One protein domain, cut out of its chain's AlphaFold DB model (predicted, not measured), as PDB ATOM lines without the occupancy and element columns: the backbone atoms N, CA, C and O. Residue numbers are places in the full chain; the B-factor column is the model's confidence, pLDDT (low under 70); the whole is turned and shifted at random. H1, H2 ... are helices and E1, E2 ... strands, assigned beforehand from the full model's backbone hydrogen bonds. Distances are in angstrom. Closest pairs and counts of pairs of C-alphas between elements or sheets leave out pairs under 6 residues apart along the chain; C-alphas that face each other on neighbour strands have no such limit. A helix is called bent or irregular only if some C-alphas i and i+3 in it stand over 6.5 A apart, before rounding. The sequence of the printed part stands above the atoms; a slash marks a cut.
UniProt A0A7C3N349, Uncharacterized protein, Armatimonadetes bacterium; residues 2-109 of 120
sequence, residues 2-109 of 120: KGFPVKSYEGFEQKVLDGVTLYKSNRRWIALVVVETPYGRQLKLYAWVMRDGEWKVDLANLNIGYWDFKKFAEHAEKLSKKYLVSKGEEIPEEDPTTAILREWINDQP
ATOM      1  N   LYS A   2     -48.812 -31.576  21.851       51.53
ATOM      2  CA  LYS A   2     -49.283 -31.049  20.556       51.53
ATOM      3  C   LYS A   2     -48.206 -31.355  19.506       51.53
ATOM      4  O   LYS A   2     -47.107 -30.821  19.621       51.53
ATOM      5  N   GLY A   3     -48.495 -32.246  18.557       85.25
ATOM      6  CA  GLY A   3     -47.537 -32.691  17.539       85.25
ATOM      7  C   GLY A   3     -47.098 -31.570  16.591       85.25
ATOM      8  O   GLY A   3     -47.822 -30.592  16.387       85.25
ATOM      9  N   PHE A   4     -45.902 -31.704  16.017       92.94
ATOM     10  CA  PHE A   4     -45.431 -30.827  14.944       92.94
ATOM     11  C   PHE A   4     -46.307 -31.029  13.692       92.94
ATOM     12  O   PHE A   4     -46.536 -32.182  13.320       92.94
ATOM     13  N   PRO A   5     -46.801 -29.959  13.032       92.88
ATOM     14  CA  PRO A   5     -47.729 -30.067  11.903       92.88
ATOM     15  C   PRO A   5     -46.996 -30.446  10.605       92.88
ATOM     16  O   PRO A   5     -46.875 -29.659   9.664       92.88
ATOM     17  N   VAL A   6     -46.469 -31.667  10.573       90.50
ATOM     18  CA  VAL A   6     -45.851 -32.287   9.399       90.50
ATOM     19  C   VAL A   6     -46.934 -33.021   8.614       90.50
ATOM     20  O   VAL A   6     -47.687 -33.809   9.183       90.50
ATOM     21  N   LYS A   7     -47.024 -32.752   7.309       87.25
ATOM     22  CA  LYS A   7     -47.978 -33.414   6.411       87.25
ATOM     23  C   LYS A   7     -47.312 -34.579   5.678       87.25
ATOM     24  O   LYS A   7     -46.191 -34.443   5.185       87.25
ATOM     25  N   SER A   8     -48.030 -35.689   5.580       86.69
ATOM     26  CA  SER A   8     -47.770 -36.751   4.605       86.69
ATOM     27  C   SER A   8     -48.447 -36.398   3.280       86.69
ATOM     28  O   SER A   8     -49.466 -35.705   3.277       86.69
ATOM     29  N   TYR A   9     -47.893 -36.880   2.172       84.62
ATOM     30  CA  TYR A   9     -48.486 -36.761   0.839       84.62
ATOM     31  C   TYR A   9     -48.762 -38.155   0.278       84.62
ATOM     32  O   TYR A   9     -48.213 -39.143   0.769       84.62
ATOM     33  N   GLU A  10     -49.611 -38.246  -0.742       86.50
ATOM     34  CA  GLU A  10     -49.861 -39.512  -1.431       86.50
ATOM     35  C   GLU A  10     -48.540 -40.079  -1.977       86.50
ATOM     36  O   GLU A  10     -47.773 -39.376  -2.634       86.50
ATOM     37  N   GLY A  11     -48.227 -41.326  -1.617       84.00
ATOM     38  CA  GLY A  11     -46.951 -41.968  -1.949       84.00
ATOM     39  C   GLY A  11     -45.740 -41.507  -1.121       84.00
ATOM     40  O   GLY A  11     -44.644 -42.027  -1.323       84.00
ATOM     41  N   PHE A  12     -45.904 -40.575  -0.174       86.31
ATOM     42  CA  PHE A  12     -44.826 -40.106   0.701       86.31
ATOM     43  C   PHE A  12     -45.303 -39.866   2.140       86.31
ATOM     44  O   PHE A  12     -45.671 -38.754   2.543       86.31
ATOM     45  N   GLU A  13     -45.268 -40.930   2.939       90.81
ATOM     46  CA  GLU A  13     -45.630 -40.882   4.352       90.81
ATOM     47  C   GLU A  13     -44.514 -40.285   5.212       90.81
ATOM     48  O   GLU A  13     -43.343 -40.627   5.080       90.81
ATOM     49  N   GLN A  14     -44.868 -39.389   6.129       92.62
ATOM     50  CA  GLN A  14     -43.931 -38.830   7.097       92.62
ATOM     51  C   GLN A  14     -44.497 -38.980   8.500       92.62
ATOM     52  O   GLN A  14     -45.545 -38.422   8.827       92.62
ATOM     53  N   LYS A  15     -43.770 -39.695   9.358       94.25
ATOM     54  CA  LYS A  15     -44.117 -39.844  10.771       94.25
ATOM     55  C   LYS A  15     -43.154 -39.035  11.623       94.25
ATOM     56  O   LYS A  15     -41.948 -39.256  11.584       94.25
ATOM     57  N   VAL A  16     -43.682 -38.120  12.428       95.25
ATOM     58  CA  VAL A  16     -42.880 -37.386  13.414       95.25
ATOM     59  C   VAL A  16     -42.472 -38.336  14.537       95.25
ATOM     60  O   VAL A  16     -43.335 -38.986  15.131       95.25
ATOM     61  N   LEU A  17     -41.170 -38.418  14.813       95.62
ATOM     62  CA  LEU A  17     -40.618 -39.191  15.924       95.62
ATOM     63  C   LEU A  17     -40.414 -38.308  17.157       95.62
ATOM     64  O   LEU A  17     -40.868 -38.666  18.237       95.62
ATOM     65  N   ASP A  18     -39.765 -37.156  16.980       96.12
ATOM     66  CA  ASP A  18     -39.509 -36.179  18.042       96.12
ATOM     67  C   ASP A  18     -39.173 -34.802  17.441       96.12
ATOM     68  O   ASP A  18     -38.991 -34.670  16.226       96.12
ATOM     69  N   GLY A  19     -39.068 -33.765  18.269       95.69
ATOM     70  CA  GLY A  19     -38.554 -32.472  17.844       95.69
ATOM     71  C   GLY A  19     -38.460 -31.435  18.955       95.69
ATOM     72  O   GLY A  19     -39.104 -31.528  19.998       95.69
ATOM     73  N   VAL A  20     -37.698 -30.379  18.682       96.00
ATOM     74  CA  VAL A  20     -37.511 -29.234  19.574       96.00
ATOM     75  C   VAL A  20     -37.893 -27.946  18.857       96.00
ATOM     76  O   VAL A  20     -37.490 -27.681  17.724       96.00
ATOM     77  N   THR A  21     -38.698 -27.120  19.522       96.00
ATOM     78  CA  THR A  21     -39.027 -25.780  19.023       96.00
ATOM     79  C   THR A  21     -37.851 -24.847  19.281       96.00
ATOM     80  O   THR A  21     -37.462 -24.672  20.428       96.00
ATOM     81  N   LEU A  22     -37.323 -24.226  18.225       93.81
ATOM     82  CA  LEU A  22     -36.258 -23.223  18.328       93.81
ATOM     83  C   LEU A  22     -36.826 -21.812  18.504       93.81
ATOM     84  O   LEU A  22     -36.244 -20.969  19.172       93.81
ATOM     85  N   TYR A  23     -37.969 -21.545  17.871       93.50
ATOM     86  CA  TYR A  23     -38.639 -20.254  17.932       93.50
ATOM     87  C   TYR A  23     -40.130 -20.435  17.687       93.50
ATOM     88  O   TYR A  23     -40.529 -21.159  16.773       93.50
ATOM     89  N   LYS A  24     -40.975 -19.746  18.453       94.06
ATOM     90  CA  LYS A  24     -42.417 -19.736  18.206       94.06
ATOM     91  C   LYS A  24     -43.038 -18.407  18.599       94.06
ATOM     92  O   LYS A  24     -42.859 -17.928  19.711       94.06
ATOM     93  N   SER A  25     -43.811 -17.847  17.684       94.56
ATOM     94  CA  SER A  25     -44.677 -16.693  17.889       94.56
ATOM     95  C   SER A  25     -46.101 -17.020  17.444       94.56
ATOM     96  O   SER A  25     -46.406 -18.136  17.020       94.56
ATOM     97  N   ASN A  26     -46.993 -16.033  17.519       93.56
ATOM     98  CA  ASN A  26     -48.363 -16.152  17.021       93.56
ATOM     99  C   ASN A  26     -48.452 -16.348  15.495       93.56
ATOM    100  O   ASN A  26     -49.475 -16.817  15.008       93.56
ATOM    101  N   ARG A  27     -47.405 -15.984  14.741       94.25
ATOM    102  CA  ARG A  27     -47.397 -16.028  13.269       94.25
ATOM    103  C   ARG A  27     -46.351 -16.957  12.672       94.25
ATOM    104  O   ARG A  27     -46.524 -17.365  11.528       94.25
ATOM    105  N   ARG A  28     -45.278 -17.282  13.397       95.25
ATOM    106  CA  ARG A  28     -44.160 -18.081  12.877       95.25
ATOM    107  C   ARG A  28     -43.695 -19.110  13.896       95.25
ATOM    108  O   ARG A  28     -43.605 -18.816  15.081       95.25
ATOM    109  N   TRP A  29     -43.360 -20.301  13.424       95.94
ATOM    110  CA  TRP A  29     -42.844 -21.392  14.244       95.94
ATOM    111  C   TRP A  29     -41.665 -22.035  13.521       95.94
ATOM    112  O   TRP A  29     -41.787 -22.356  12.350       95.94
ATOM    113  N   ILE A  30     -40.525 -22.185  14.190       95.69
ATOM    114  CA  ILE A  30     -39.326 -22.853  13.681       95.69
ATOM    115  C   ILE A  30     -38.958 -23.978  14.649       95.69
ATOM    116  O   ILE A  30     -38.938 -23.769  15.867       95.69
ATOM    117  N   ALA A  31     -38.673 -25.166  14.123       96.62
ATOM    118  CA  ALA A  31     -38.306 -26.328  14.923       96.62
ATOM    119  C   ALA A  31     -37.310 -27.239  14.202       96.62
ATOM    120  O   ALA A  31     -37.296 -27.312  12.971       96.62
ATOM    121  N   LEU A  32     -36.535 -27.979  14.991       96.31
ATOM    122  CA  LEU A  32     -35.867 -29.195  14.541       96.31
ATOM    123  C   LEU A  32     -36.821 -30.361  14.772       96.31
ATOM    124  O   LEU A  32     -37.368 -30.494  15.864       96.31
ATOM    125  N   VAL A  33     -37.027 -31.198  13.763       96.31
ATOM    126  CA  VAL A  33     -37.942 -32.339  13.845       96.31
ATOM    127  C   VAL A  33     -37.277 -33.563  13.245       96.31
ATOM    128  O   VAL A  33     -36.772 -33.516  12.123       96.31
ATOM    129  N   VAL A  34     -37.308 -34.668  13.976       96.62
ATOM    130  CA  VAL A  34     -36.930 -35.982  13.463       96.62
ATOM    131  C   VAL A  34     -38.171 -36.626  12.861       96.62
ATOM    132  O   VAL A  34     -39.187 -36.800  13.538       96.62
ATOM    133  N   VAL A  35     -38.091 -36.982  11.582       95.56
ATOM    134  CA  VAL A  35     -39.168 -37.666  10.861       95.56
ATOM    135  C   VAL A  35     -38.681 -39.003  10.316       95.56
ATOM    136  O   VAL A  35     -37.569 -39.105   9.802       95.56
ATOM    137  N   GLU A  36     -39.520 -40.024  10.420       95.56
ATOM    138  CA  GLU A  36     -39.387 -41.281   9.688       95.56
ATOM    139  C   GLU A  36     -40.087 -41.120   8.334       95.56
ATOM    140  O   GLU A  36     -41.223 -40.638   8.271       95.56
ATOM    141  N   THR A  37     -39.399 -41.493   7.261       93.81
ATOM    142  CA  THR A  37     -39.905 -41.473   5.880       93.81
ATOM    143  C   THR A  37     -39.697 -42.852   5.245       93.81
ATOM    144  O   THR A  37     -38.960 -43.660   5.814       93.81
ATOM    145  N   PRO A  38     -40.234 -43.139   4.044       93.12
ATOM    146  CA  PRO A  38     -39.971 -44.406   3.359       93.12
ATOM    147  C   PRO A  38     -38.483 -44.627   3.045       93.12
ATOM    148  O   PRO A  38     -38.058 -45.754   2.822       93.12
ATOM    149  N   TYR A  39     -37.682 -43.556   3.047       90.88
ATOM    150  CA  TYR A  39     -36.237 -43.589   2.813       90.88
ATOM    151  C   TYR A  39     -35.417 -43.579   4.115       90.88
ATOM    152  O   TYR A  39     -34.202 -43.391   4.077       90.88
ATOM    153  N   GLY A  40     -36.073 -43.749   5.266       94.25
ATOM    154  CA  GLY A  40     -35.462 -43.741   6.591       94.25
ATOM    155  C   GLY A  40     -35.622 -42.418   7.342       94.25
ATOM    156  O   GLY A  40     -36.412 -41.537   6.973       94.25
ATOM    157  N   ARG A  41     -34.848 -42.288   8.423       96.31
ATOM    158  CA  ARG A  41     -34.913 -41.159   9.359       96.31
ATOM    159  C   ARG A  41     -34.202 -39.928   8.832       96.31
ATOM    160  O   ARG A  41     -33.078 -39.998   8.345       96.31
ATOM    161  N   GLN A  42     -34.842 -38.779   9.003       95.75
ATOM    162  CA  GLN A  42     -34.311 -37.484   8.601       95.75
ATOM    163  C   GLN A  42     -34.456 -36.484   9.747       95.75
ATOM    164  O   GLN A  42     -35.531 -36.356  10.334       95.75
ATOM    165  N   LEU A  43     -33.383 -35.744  10.032       96.31
ATOM    166  CA  LEU A  43     -33.440 -34.549  10.869       96.31
ATOM    167  C   LEU A  43     -33.747 -33.354   9.970       96.31
ATOM    168  O   LEU A  43     -32.973 -33.043   9.062       96.31
ATOM    169  N   LYS A  44     -34.879 -32.695  10.215       95.06
ATOM    170  CA  LYS A  44     -35.354 -31.586   9.393       95.06
ATOM    171  C   LYS A  44     -35.455 -30.286  10.172       95.06
ATOM    172  O   LYS A  44     -35.960 -30.266  11.293       95.06
ATOM    173  N   LEU A  45     -35.032 -29.198   9.538       95.94
ATOM    174  CA  LEU A  45     -35.365 -27.846   9.967       95.94
ATOM    175  C   LEU A  45     -36.681 -27.449   9.303       95.94
ATOM    176  O   LEU A  45     -36.733 -27.292   8.081       95.94
ATOM    177  N   TYR A  46     -37.720 -27.287  10.117       95.94
ATOM    178  CA  TYR A  46     -39.029 -26.825   9.684       95.94
ATOM    179  C   TYR A  46     -39.255 -25.371  10.073       95.94
ATOM    180  O   TYR A  46     -38.950 -24.960  11.194       95.94
ATOM    181  N   ALA A  47     -39.889 -24.622   9.178       95.75
ATOM    182  CA  ALA A  47     -40.621 -23.417   9.524       95.75
ATOM    183  C   ALA A  47     -42.091 -23.552   9.118       95.75
ATOM    184  O   ALA A  47     -42.411 -24.095   8.062       95.75
ATOM    185  N   TRP A  48     -42.980 -23.012   9.945       96.31
ATOM    186  CA  TRP A  48     -44.394 -22.847   9.649       96.31
ATOM    187  C   TRP A  48     -44.812 -21.395   9.826       96.31
ATOM    188  O   TRP A  48     -44.287 -20.668  10.677       96.31
ATOM    189  N   VAL A  49     -45.820 -21.005   9.056       95.94
ATOM    190  CA  VAL A  49     -46.507 -19.721   9.167       95.94
ATOM    191  C   VAL A  49     -47.981 -19.976   9.457       95.94
ATOM    192  O   VAL A  49     -48.597 -20.852   8.848       95.94
ATOM    193  N   MET A  50     -48.543 -19.212  10.393       95.88
ATOM    194  CA  MET A  50     -49.975 -19.241  10.678       95.88
ATOM    195  C   MET A  50     -50.720 -18.524   9.548       95.88
ATOM    196  O   MET A  50     -50.498 -17.333   9.321       95.88
ATOM    197  N   ARG A  51     -51.597 -19.238   8.841       94.06
ATOM    198  CA  ARG A  51     -52.474 -18.698   7.795       94.06
ATOM    199  C   ARG A  51     -53.876 -19.254   7.993       94.06
ATOM    200  O   ARG A  51     -54.035 -20.466   8.068       94.06
ATOM    201  N   ASP A  52     -54.863 -18.369   8.084       94.06
ATOM    202  CA  ASP A  52     -56.283 -18.737   8.194       94.06
ATOM    203  C   ASP A  52     -56.588 -19.661   9.390       94.06
ATOM    204  O   ASP A  52     -57.429 -20.547   9.316       94.06
ATOM    205  N   GLY A  53     -55.868 -19.478  10.504       93.50
ATOM    206  CA  GLY A  53     -56.010 -20.310  11.706       93.50
ATOM    207  C   GLY A  53     -55.251 -21.643  11.665       93.50
ATOM    208  O   GLY A  53     -55.283 -22.384  12.645       93.50
ATOM    209  N   GLU A  54     -54.517 -21.927  10.586       94.62
ATOM    210  CA  GLU A  54     -53.749 -23.158  10.420       94.62
ATOM    211  C   GLU A  54     -52.245 -22.908  10.256       94.62
ATOM    212  O   GLU A  54     -51.799 -21.964   9.602       94.62
ATOM    213  N   TRP A  55     -51.433 -23.816  10.799       95.19
ATOM    214  CA  TRP A  55     -49.995 -23.833  10.542       95.19
ATOM    215  C   TRP A  55     -49.707 -24.473   9.184       95.19
ATOM    216  O   TRP A  55     -49.906 -25.673   8.994       95.19
ATOM    217  N   LYS A  56     -49.189 -23.678   8.247       93.50
ATOM    218  CA  LYS A  56     -48.742 -24.149   6.929       93.50
ATOM    219  C   LYS A  56     -47.217 -24.154   6.886       93.50
ATOM    220  O   LYS A  56     -46.591 -23.216   7.376       93.50
ATOM    221  N   VAL A  57     -46.631 -25.222   6.339       92.62
ATOM    222  CA  VAL A  57     -45.176 -25.328   6.133       92.62
ATOM    223  C   VAL A  57     -44.734 -24.178   5.225       92.62
ATOM    224  O   VAL A  57     -45.355 -23.930   4.193       92.62
ATOM    225  N   ASP A  58     -43.706 -23.450   5.645       90.56
ATOM    226  CA  ASP A  58     -43.050 -22.400   4.864       90.56
ATOM    227  C   ASP A  58     -41.950 -23.016   3.976       90.56
ATOM    228  O   ASP A  58     -41.683 -24.215   4.049       90.56
ATOM    229  N   LEU A  59     -41.253 -22.218   3.166       82.31
ATOM    230  CA  LEU A  59     -40.197 -22.699   2.252       82.31
ATOM    231  C   LEU A  59     -38.976 -23.354   2.943       82.31
ATOM    232  O   LEU A  59     -38.052 -23.798   2.265       82.31
ATOM    233  N   ALA A  60     -38.953 -23.446   4.273       76.12
ATOM    234  CA  ALA A  60     -37.898 -24.106   5.033       76.12
ATOM    235  C   ALA A  60     -38.371 -25.473   5.551       76.12
ATOM    236  O   ALA A  60     -38.810 -25.594   6.691       76.12
ATOM    237  N   ASN A  61     -38.267 -26.494   4.701       83.31
ATOM    238  CA  ASN A  61     -38.348 -27.910   5.068       83.31
ATOM    239  C   ASN A  61     -37.060 -28.602   4.602       83.31
ATOM    240  O   ASN A  61     -37.039 -29.308   3.594       83.31
ATOM    241  N   LEU A  62     -35.957 -28.304   5.284       91.88
ATOM    242  CA  LEU A  62     -34.625 -28.740   4.873       91.88
ATOM    243  C   LEU A  62     -34.244 -30.009   5.623       91.88
ATOM    244  O   LEU A  62     -34.268 -30.016   6.852       91.88
ATOM    245  N   ASN A  63     -33.841 -31.056   4.903       91.62
ATOM    246  CA  ASN A  63     -33.080 -32.135   5.522       91.62
ATOM    247  C   ASN A  63     -31.690 -31.588   5.859       91.62
ATOM    248  O   ASN A  63     -30.971 -31.139   4.973       91.62
ATOM    249  N   ILE A  64     -31.342 -31.593   7.139       95.00
ATOM    250  CA  ILE A  64     -30.078 -31.065   7.663       95.00
ATOM    251  C   ILE A  64     -29.255 -32.160   8.342       95.00
ATOM    252  O   ILE A  64     -28.215 -31.876   8.920       95.00
ATOM    253  N   GLY A  65     -29.695 -33.423   8.275       93.00
ATOM    254  CA  GLY A  65     -29.015 -34.539   8.939       93.00
ATOM    255  C   GLY A  65     -27.586 -34.788   8.447       93.00
ATOM    256  O   GLY A  65     -26.813 -35.436   9.139       93.00
ATOM    257  N   TYR A  66     -27.227 -34.258   7.275       93.44
ATOM    258  CA  TYR A  66     -25.885 -34.346   6.695       93.44
ATOM    259  C   TYR A  66     -25.000 -33.122   6.993       93.44
ATOM    260  O   TYR A  66     -23.889 -33.030   6.475       93.44
ATOM    261  N   TRP A  67     -25.487 -32.145   7.765       95.88
ATOM    262  CA  TRP A  67     -24.713 -30.952   8.107       95.88
ATOM    263  C   TRP A  67     -23.710 -31.246   9.226       95.88
ATOM    264  O   TRP A  67     -23.987 -32.002  10.156       95.88
ATOM    265  N   ASP A  68     -22.557 -30.579   9.179       95.81
ATOM    266  CA  ASP A  68     -21.628 -30.514  10.307       95.81
ATOM    267  C   ASP A  68     -22.118 -29.434  11.284       95.81
ATOM    268  O   ASP A  68     -21.861 -28.240  11.105       95.81
ATOM    269  N   PHE A  69     -22.877 -29.849  12.303       93.56
ATOM    270  CA  PHE A  69     -23.485 -28.920  13.260       93.56
ATOM    271  C   PHE A  69     -22.466 -28.140  14.090       93.56
ATOM    272  O   PHE A  69     -22.762 -27.022  14.510       93.56
ATOM    273  N   LYS A  70     -21.257 -28.683  14.280       95.19
ATOM    274  CA  LYS A  70     -20.185 -27.974  14.978       95.19
ATOM    275  C   LYS A  70     -19.711 -26.789  14.140       95.19
ATOM    276  O   LYS A  70     -19.737 -25.658  14.616       95.19
ATOM    277  N   LYS A  71     -19.392 -27.020  12.862       96.12
ATOM    278  CA  LYS A  71     -19.026 -25.932  11.937       96.12
ATOM    279  C   LYS A  71     -20.167 -24.949  11.712       96.12
ATOM    280  O   LYS A  71     -19.929 -23.749  11.597       96.12
ATOM    281  N   PHE A  72     -21.405 -25.439  11.656       94.62
ATOM    282  CA  PHE A  72     -22.580 -24.579  11.548       94.62
ATOM    283  C   PHE A  72     -22.660 -23.596  12.724       94.62
ATOM    284  O   PHE A  72     -22.786 -22.394  12.492       94.62
ATOM    285  N   ALA A  73     -22.532 -24.086  13.962       94.06
ATOM    286  CA  ALA A  73     -22.537 -23.249  15.161       94.06
ATOM    287  C   ALA A  73     -21.374 -22.243  15.156       94.06
ATOM    288  O   ALA A  73     -21.602 -21.042  15.302       94.06
ATOM    289  N   GLU A  74     -20.152 -22.702  14.863       96.19
ATOM    290  CA  GLU A  74     -18.967 -21.842  14.749       96.19
ATOM    291  C   GLU A  74     -19.172 -20.705  13.725       96.19
ATOM    292  O   GLU A  74     -18.843 -19.542  13.979       96.19
ATOM    293  N   HIS A  75     -19.742 -21.011  12.554       95.94
ATOM    294  CA  HIS A  75     -20.038 -20.012  11.525       95.94
ATOM    295  C   HIS A  75     -21.170 -19.063  11.927       95.94
ATOM    296  O   HIS A  75     -21.063 -17.858  11.674       95.94
ATOM    297  N   ALA A  76     -22.223 -19.571  12.570       93.12
ATOM    298  CA  ALA A  76     -23.333 -18.761  13.059       93.12
ATOM    299  C   ALA A  76     -22.863 -17.744  14.110       93.12
ATOM    300  O   ALA A  76     -23.178 -16.556  14.000       93.12
ATOM    301  N   GLU A  77     -22.041 -18.167  15.072       93.00
ATOM    302  CA  GLU A  77     -21.448 -17.279  16.075       93.00
ATOM    303  C   GLU A  77     -20.536 -16.229  15.442       93.00
ATOM    304  O   GLU A  77     -20.651 -15.038  15.740       93.00
ATOM    305  N   LYS A  78     -19.648 -16.651  14.530       94.25
ATOM    306  CA  LYS A  78     -18.725 -15.749  13.833       94.25
ATOM    307  C   LYS A  78     -19.476 -14.643  13.094       94.25
ATOM    308  O   LYS A  78     -19.094 -13.477  13.189       94.25
ATOM    309  N   LEU A  79     -20.527 -14.993  12.352       93.75
ATOM    310  CA  LEU A  79     -21.338 -14.023  11.612       93.75
ATOM    311  C   LEU A  79     -22.138 -13.120  12.555       93.75
ATOM    312  O   LEU A  79     -22.181 -11.911  12.334       93.75
ATOM    313  N   SER A  80     -22.704 -13.684  13.623       91.69
ATOM    314  CA  SER A  80     -23.478 -12.921  14.608       91.69
ATOM    315  C   SER A  80     -22.626 -11.861  15.299       91.69
ATOM    316  O   SER A  80     -23.042 -10.708  15.376       91.69
ATOM    317  N   LYS A  81     -21.403 -12.223  15.712       91.19
ATOM    318  CA  LYS A  81     -20.416 -11.300  16.293       91.19
ATOM    319  C   LYS A  81     -19.972 -10.246  15.280       91.19
ATOM    320  O   LYS A  81     -19.982  -9.059  15.586       91.19
ATOM    321  N   LYS A  82     -19.625 -10.664  14.054       94.50
ATOM    322  CA  LYS A  82     -19.133  -9.762  12.998       94.50
ATOM    323  C   LYS A  82     -20.141  -8.671  12.624       94.50
ATOM    324  O   LYS A  82     -19.730  -7.553  12.330       94.50
ATOM    325  N   TYR A  83     -21.429  -9.003  12.598       94.38
ATOM    326  CA  TYR A  83     -22.485  -8.094  12.147       94.38
ATOM    327  C   TYR A  83     -23.415  -7.621  13.272       94.38
ATOM    328  O   TYR A  83     -24.444  -7.020  12.981       94.38
ATOM    329  N   LEU A  84     -23.060  -7.873  14.539       86.62
ATOM    330  CA  LEU A  84     -23.831  -7.468  15.724       86.62
ATOM    331  C   LEU A  84     -25.313  -7.892  15.651       86.62
ATOM    332  O   LEU A  84     -26.216  -7.129  15.987       86.62
ATOM    333  N   VAL A  85     -25.566  -9.114  15.172       81.00
ATOM    334  CA  VAL A  85     -26.926  -9.635  14.922       81.00
ATOM    335  C   VAL A  85     -27.608 -10.100  16.216       81.00
ATOM    336  O   VAL A  85     -28.837 -10.141  16.285       81.00
ATOM    337  N   SER A  86     -26.848 -10.423  17.263       64.94
ATOM    338  CA  SER A  86     -27.400 -10.880  18.539       64.94
ATOM    339  C   SER A  86     -27.838  -9.709  19.429       64.94
ATOM    340  O   SER A  86     -27.028  -8.917  19.909       64.94
ATOM    341  N   LYS A  87     -29.145  -9.631  19.716       55.59
ATOM    342  CA  LYS A  87     -29.644  -8.964  20.927       55.59
ATOM    343  C   LYS A  87     -29.421  -9.909  22.105       55.59
ATOM    344  O   LYS A  87     -30.048 -10.957  22.111       55.59
ATOM    345  N   GLY A  88     -28.567  -9.496  23.045       47.75
ATOM    346  CA  GLY A  88     -28.464  -9.985  24.427       47.75
ATOM    347  C   GLY A  88     -28.385 -11.500  24.595       47.75
ATOM    348  O   GLY A  88     -29.401 -12.182  24.534       47.75
ATOM    349  N   GLU A  89     -27.195 -12.017  24.888       47.12
ATOM    350  CA  GLU A  89     -27.083 -13.319  25.546       47.12
ATOM    351  C   GLU A  89     -27.931 -13.284  26.830       47.12
ATOM    352  O   GLU A  89     -27.673 -12.480  27.730       47.12
ATOM    353  N   GLU A  90     -28.962 -14.128  26.922       49.31
ATOM    354  CA  GLU A  90     -29.439 -14.580  28.226       49.31
ATOM    355  C   GLU A  90     -28.303 -15.419  28.815       49.31
ATOM    356  O   GLU A  90     -28.112 -16.584  28.469       49.31
ATOM    357  N   ILE A  91     -27.485 -14.767  29.638       47.41
ATOM    358  CA  ILE A  91     -26.471 -15.412  30.467       47.41
ATOM    359  C   ILE A  91     -27.209 -16.449  31.333       47.41
ATOM    360  O   ILE A  91     -28.191 -16.068  31.983       47.41
ATOM    361  N   PRO A  92     -26.785 -17.728  31.353       47.16
ATOM    362  CA  PRO A  92     -27.370 -18.734  32.231       47.16
ATOM    363  C   PRO A  92     -27.389 -18.215  33.671       47.16
ATOM    364  O   PRO A  92     -26.355 -17.821  34.206       47.16
ATOM    365  N   GLU A  93     -28.565 -18.207  34.297       50.28
ATOM    366  CA  GLU A  93     -28.792 -17.643  35.638       50.28
ATOM    367  C   GLU A  93     -27.987 -18.347  36.754       50.28
ATOM    368  O   GLU A  93     -27.954 -17.876  37.886       50.28
ATOM    369  N   GLU A  94     -27.283 -19.435  36.435       53.12
ATOM    370  CA  GLU A  94     -26.505 -20.236  37.383       53.12
ATOM    371  C   GLU A  94     -25.019 -19.844  37.499       53.12
ATOM    372  O   GLU A  94     -24.325 -20.395  38.353       53.12
ATOM    373  N   ASP A  95     -24.499 -18.903  36.700       61.34
ATOM    374  CA  ASP A  95     -23.121 -18.426  36.898       61.34
ATOM    375  C   ASP A  95     -23.075 -17.403  38.057       61.34
ATOM    376  O   ASP A  95     -23.659 -16.318  37.919       61.34
ATOM    377  N   PRO A  96     -22.376 -17.682  39.182       59.91
ATOM    378  CA  PRO A  96     -22.255 -16.764  40.323       59.91
ATOM    379  C   PRO A  96     -21.679 -15.389  39.948       59.91
ATOM    380  O   PRO A  96     -21.932 -14.400  40.640       59.91
ATOM    381  N   THR A  97     -20.978 -15.282  38.818       63.03
ATOM    382  CA  THR A  97     -20.482 -14.014  38.262       63.03
ATOM    383  C   THR A  97     -21.634 -13.081  37.865       63.03
ATOM    384  O   THR A  97     -21.538 -11.860  37.995       63.03
ATOM    385  N   THR A  98     -22.770 -13.646  37.451       59.16
ATOM    386  CA  THR A  98     -23.968 -12.912  37.014       59.16
ATOM    387  C   THR A  98     -24.679 -12.238  38.183       59.16
ATOM    388  O   THR A  98     -25.194 -11.129  38.034       59.16
ATOM    389  N   ALA A  99     -24.677 -12.871  39.362       63.59
ATOM    390  CA  ALA A  99     -25.229 -12.294  40.587       63.59
ATOM    391  C   ALA A  99     -24.419 -11.067  41.034       63.59
ATOM    392  O   ALA A  99     -24.994 -10.006  41.279       63.59
ATOM    393  N   ILE A 100     -23.087 -11.180  41.016       68.19
ATOM    394  CA  ILE A 100     -22.162 -10.088  41.363       68.19
ATOM    395  C   ILE A 100     -22.306  -8.915  40.380       68.19
ATOM    396  O   ILE A 100     -22.368  -7.754  40.787       68.19
ATOM    397  N   LEU A 101     -22.419  -9.196  39.077       56.09
ATOM    398  CA  LEU A 101     -22.637  -8.164  38.058       56.09
ATOM    399  C   LEU A 101     -23.997  -7.465  38.213       56.09
ATOM    400  O   LEU A 101     -24.072  -6.247  38.048       56.09
ATOM    401  N   ARG A 102     -25.069  -8.195  38.558       63.50
ATOM    402  CA  ARG A 102     -26.398  -7.610  38.827       63.50
ATOM    403  C   ARG A 102     -26.373  -6.686  40.044       63.50
ATOM    404  O   ARG A 102     -26.939  -5.596  39.969       63.50
ATOM    405  N   GLU A 103     -25.721  -7.089  41.134       69.56
ATOM    406  CA  GLU A 103     -25.545  -6.232  42.314       69.56
ATOM    407  C   GLU A 103     -24.775  -4.958  41.961       69.56
ATOM    408  O   GLU A 103     -25.264  -3.861  42.223       69.56
ATOM    409  N   TRP A 104     -23.642  -5.083  41.265       66.44
ATOM    410  CA  TRP A 104     -22.834  -3.928  40.872       66.44
ATOM    411  C   TRP A 104     -23.580  -2.954  39.946       66.44
ATOM    412  O   TRP A 104     -23.452  -1.740  40.103       66.44
ATOM    413  N   ILE A 105     -24.382  -3.461  38.999       63.94
ATOM    414  CA  ILE A 105     -25.200  -2.639  38.088       63.94
ATOM    415  C   ILE A 105     -26.325  -1.918  38.843       63.94
ATOM    416  O   ILE A 105     -26.605  -0.753  38.552       63.94
ATOM    417  N   ASN A 106     -26.975  -2.586  39.798       66.50
ATOM    418  CA  ASN A 106     -28.053  -1.992  40.594       66.50
ATOM    419  C   ASN A 106     -27.551  -0.937  41.587       66.50
ATOM    420  O   ASN A 106     -28.313  -0.031  41.930       66.50
ATOM    421  N   ASP A 107     -26.287  -1.033  42.000       69.69
ATOM    422  CA  ASP A 107     -25.620  -0.069  42.877       69.69
ATOM    423  C   ASP A 107     -25.061   1.151  42.112       69.69
ATOM    424  O   ASP A 107     -24.618   2.136  42.705       69.69
ATOM    425  N   GLN A 108     -25.124   1.149  40.772       57.34
ATOM    426  CA  GLN A 108     -24.766   2.335  39.996       57.34
ATOM    427  C   GLN A 108     -25.833   3.434  40.155       57.34
ATOM    428  O   GLN A 108     -27.023   3.208  39.899       57.34
ATOM    429  N   PRO A 109     -25.438   4.679  40.482       54.47
ATOM    430  CA  PRO A 109     -26.377   5.784  40.574       54.47
ATOM    431  C   PRO A 109     -26.993   6.069  39.199       54.47
ATOM    432  O   PRO A 109     -26.323   6.504  38.257       54.47
TER     433      PRO A 109
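This is residues 2 to 109 of the 120 residues of an uncharacterized protein of Armatimonadetes bacterium (UniProt A0A7C3N349). A strongly twisted sheet of four bent strands, E1 to E4, makes the body, and a long arm with two separate helices, H1 and H2, leads away from it. Residues 68 to 75, 78 to 84 and 87 to 109 stick out, and neither helix packs on the sheet. You have 108 printed residues with four named strands and then two named helices, a mixed class; the sheet's order is E1 E2 E3 E4, antiparallel throughout. The whole is elongated, 66 by 35 by 27 A, and only just loose, close to extended, with a radius of gyration of the C-alphas of 19.2 A.

After residues 2 to 14, which hold no named element, look at E1, residues 15 to 24, an edge strand that bends by 74 degrees at residue 18. It forms a hairpin with E2, residues 28 to 37; find N 20 and O 32 at 2.8 A. E2 forms a hairpin with E3, residues 40 to 51, where N 33 and O 44 are 2.8 A apart. E3 forms a hairpin with E4, residues 54 to 63, the other edge strand; check N 51 and O 54, 2.8 A. These four strands are a meander, each the antiparallel neighbour of the one before. H1, residues 69 to 82, and H2, residues 96 to 106, are not on the sheet and are apart from each other. In both helices every O i to N i+4 pair is within hydrogen-bond range.

Find C-alpha 15 at (-44.117, -39.844, 10.771), where E1 begins its 21.5 A. E2 spans 24.8 A, E3 30.3 A and E4 23.1 A. H1 runs 19.6 A from C-alpha 69 at (-23.485, -28.920, 13.260); H2 runs 15.9 A to C-alpha 106 at (-28.053, -1.992, 40.594).

The C-alphas farthest apart, those of Gly 11 and Pro 109, are 67.2 A apart. The printed part has no cut, and its long link is H1 to H2, 13 residues. Confidence is under 70 at residue 2 and residues 86 to 109.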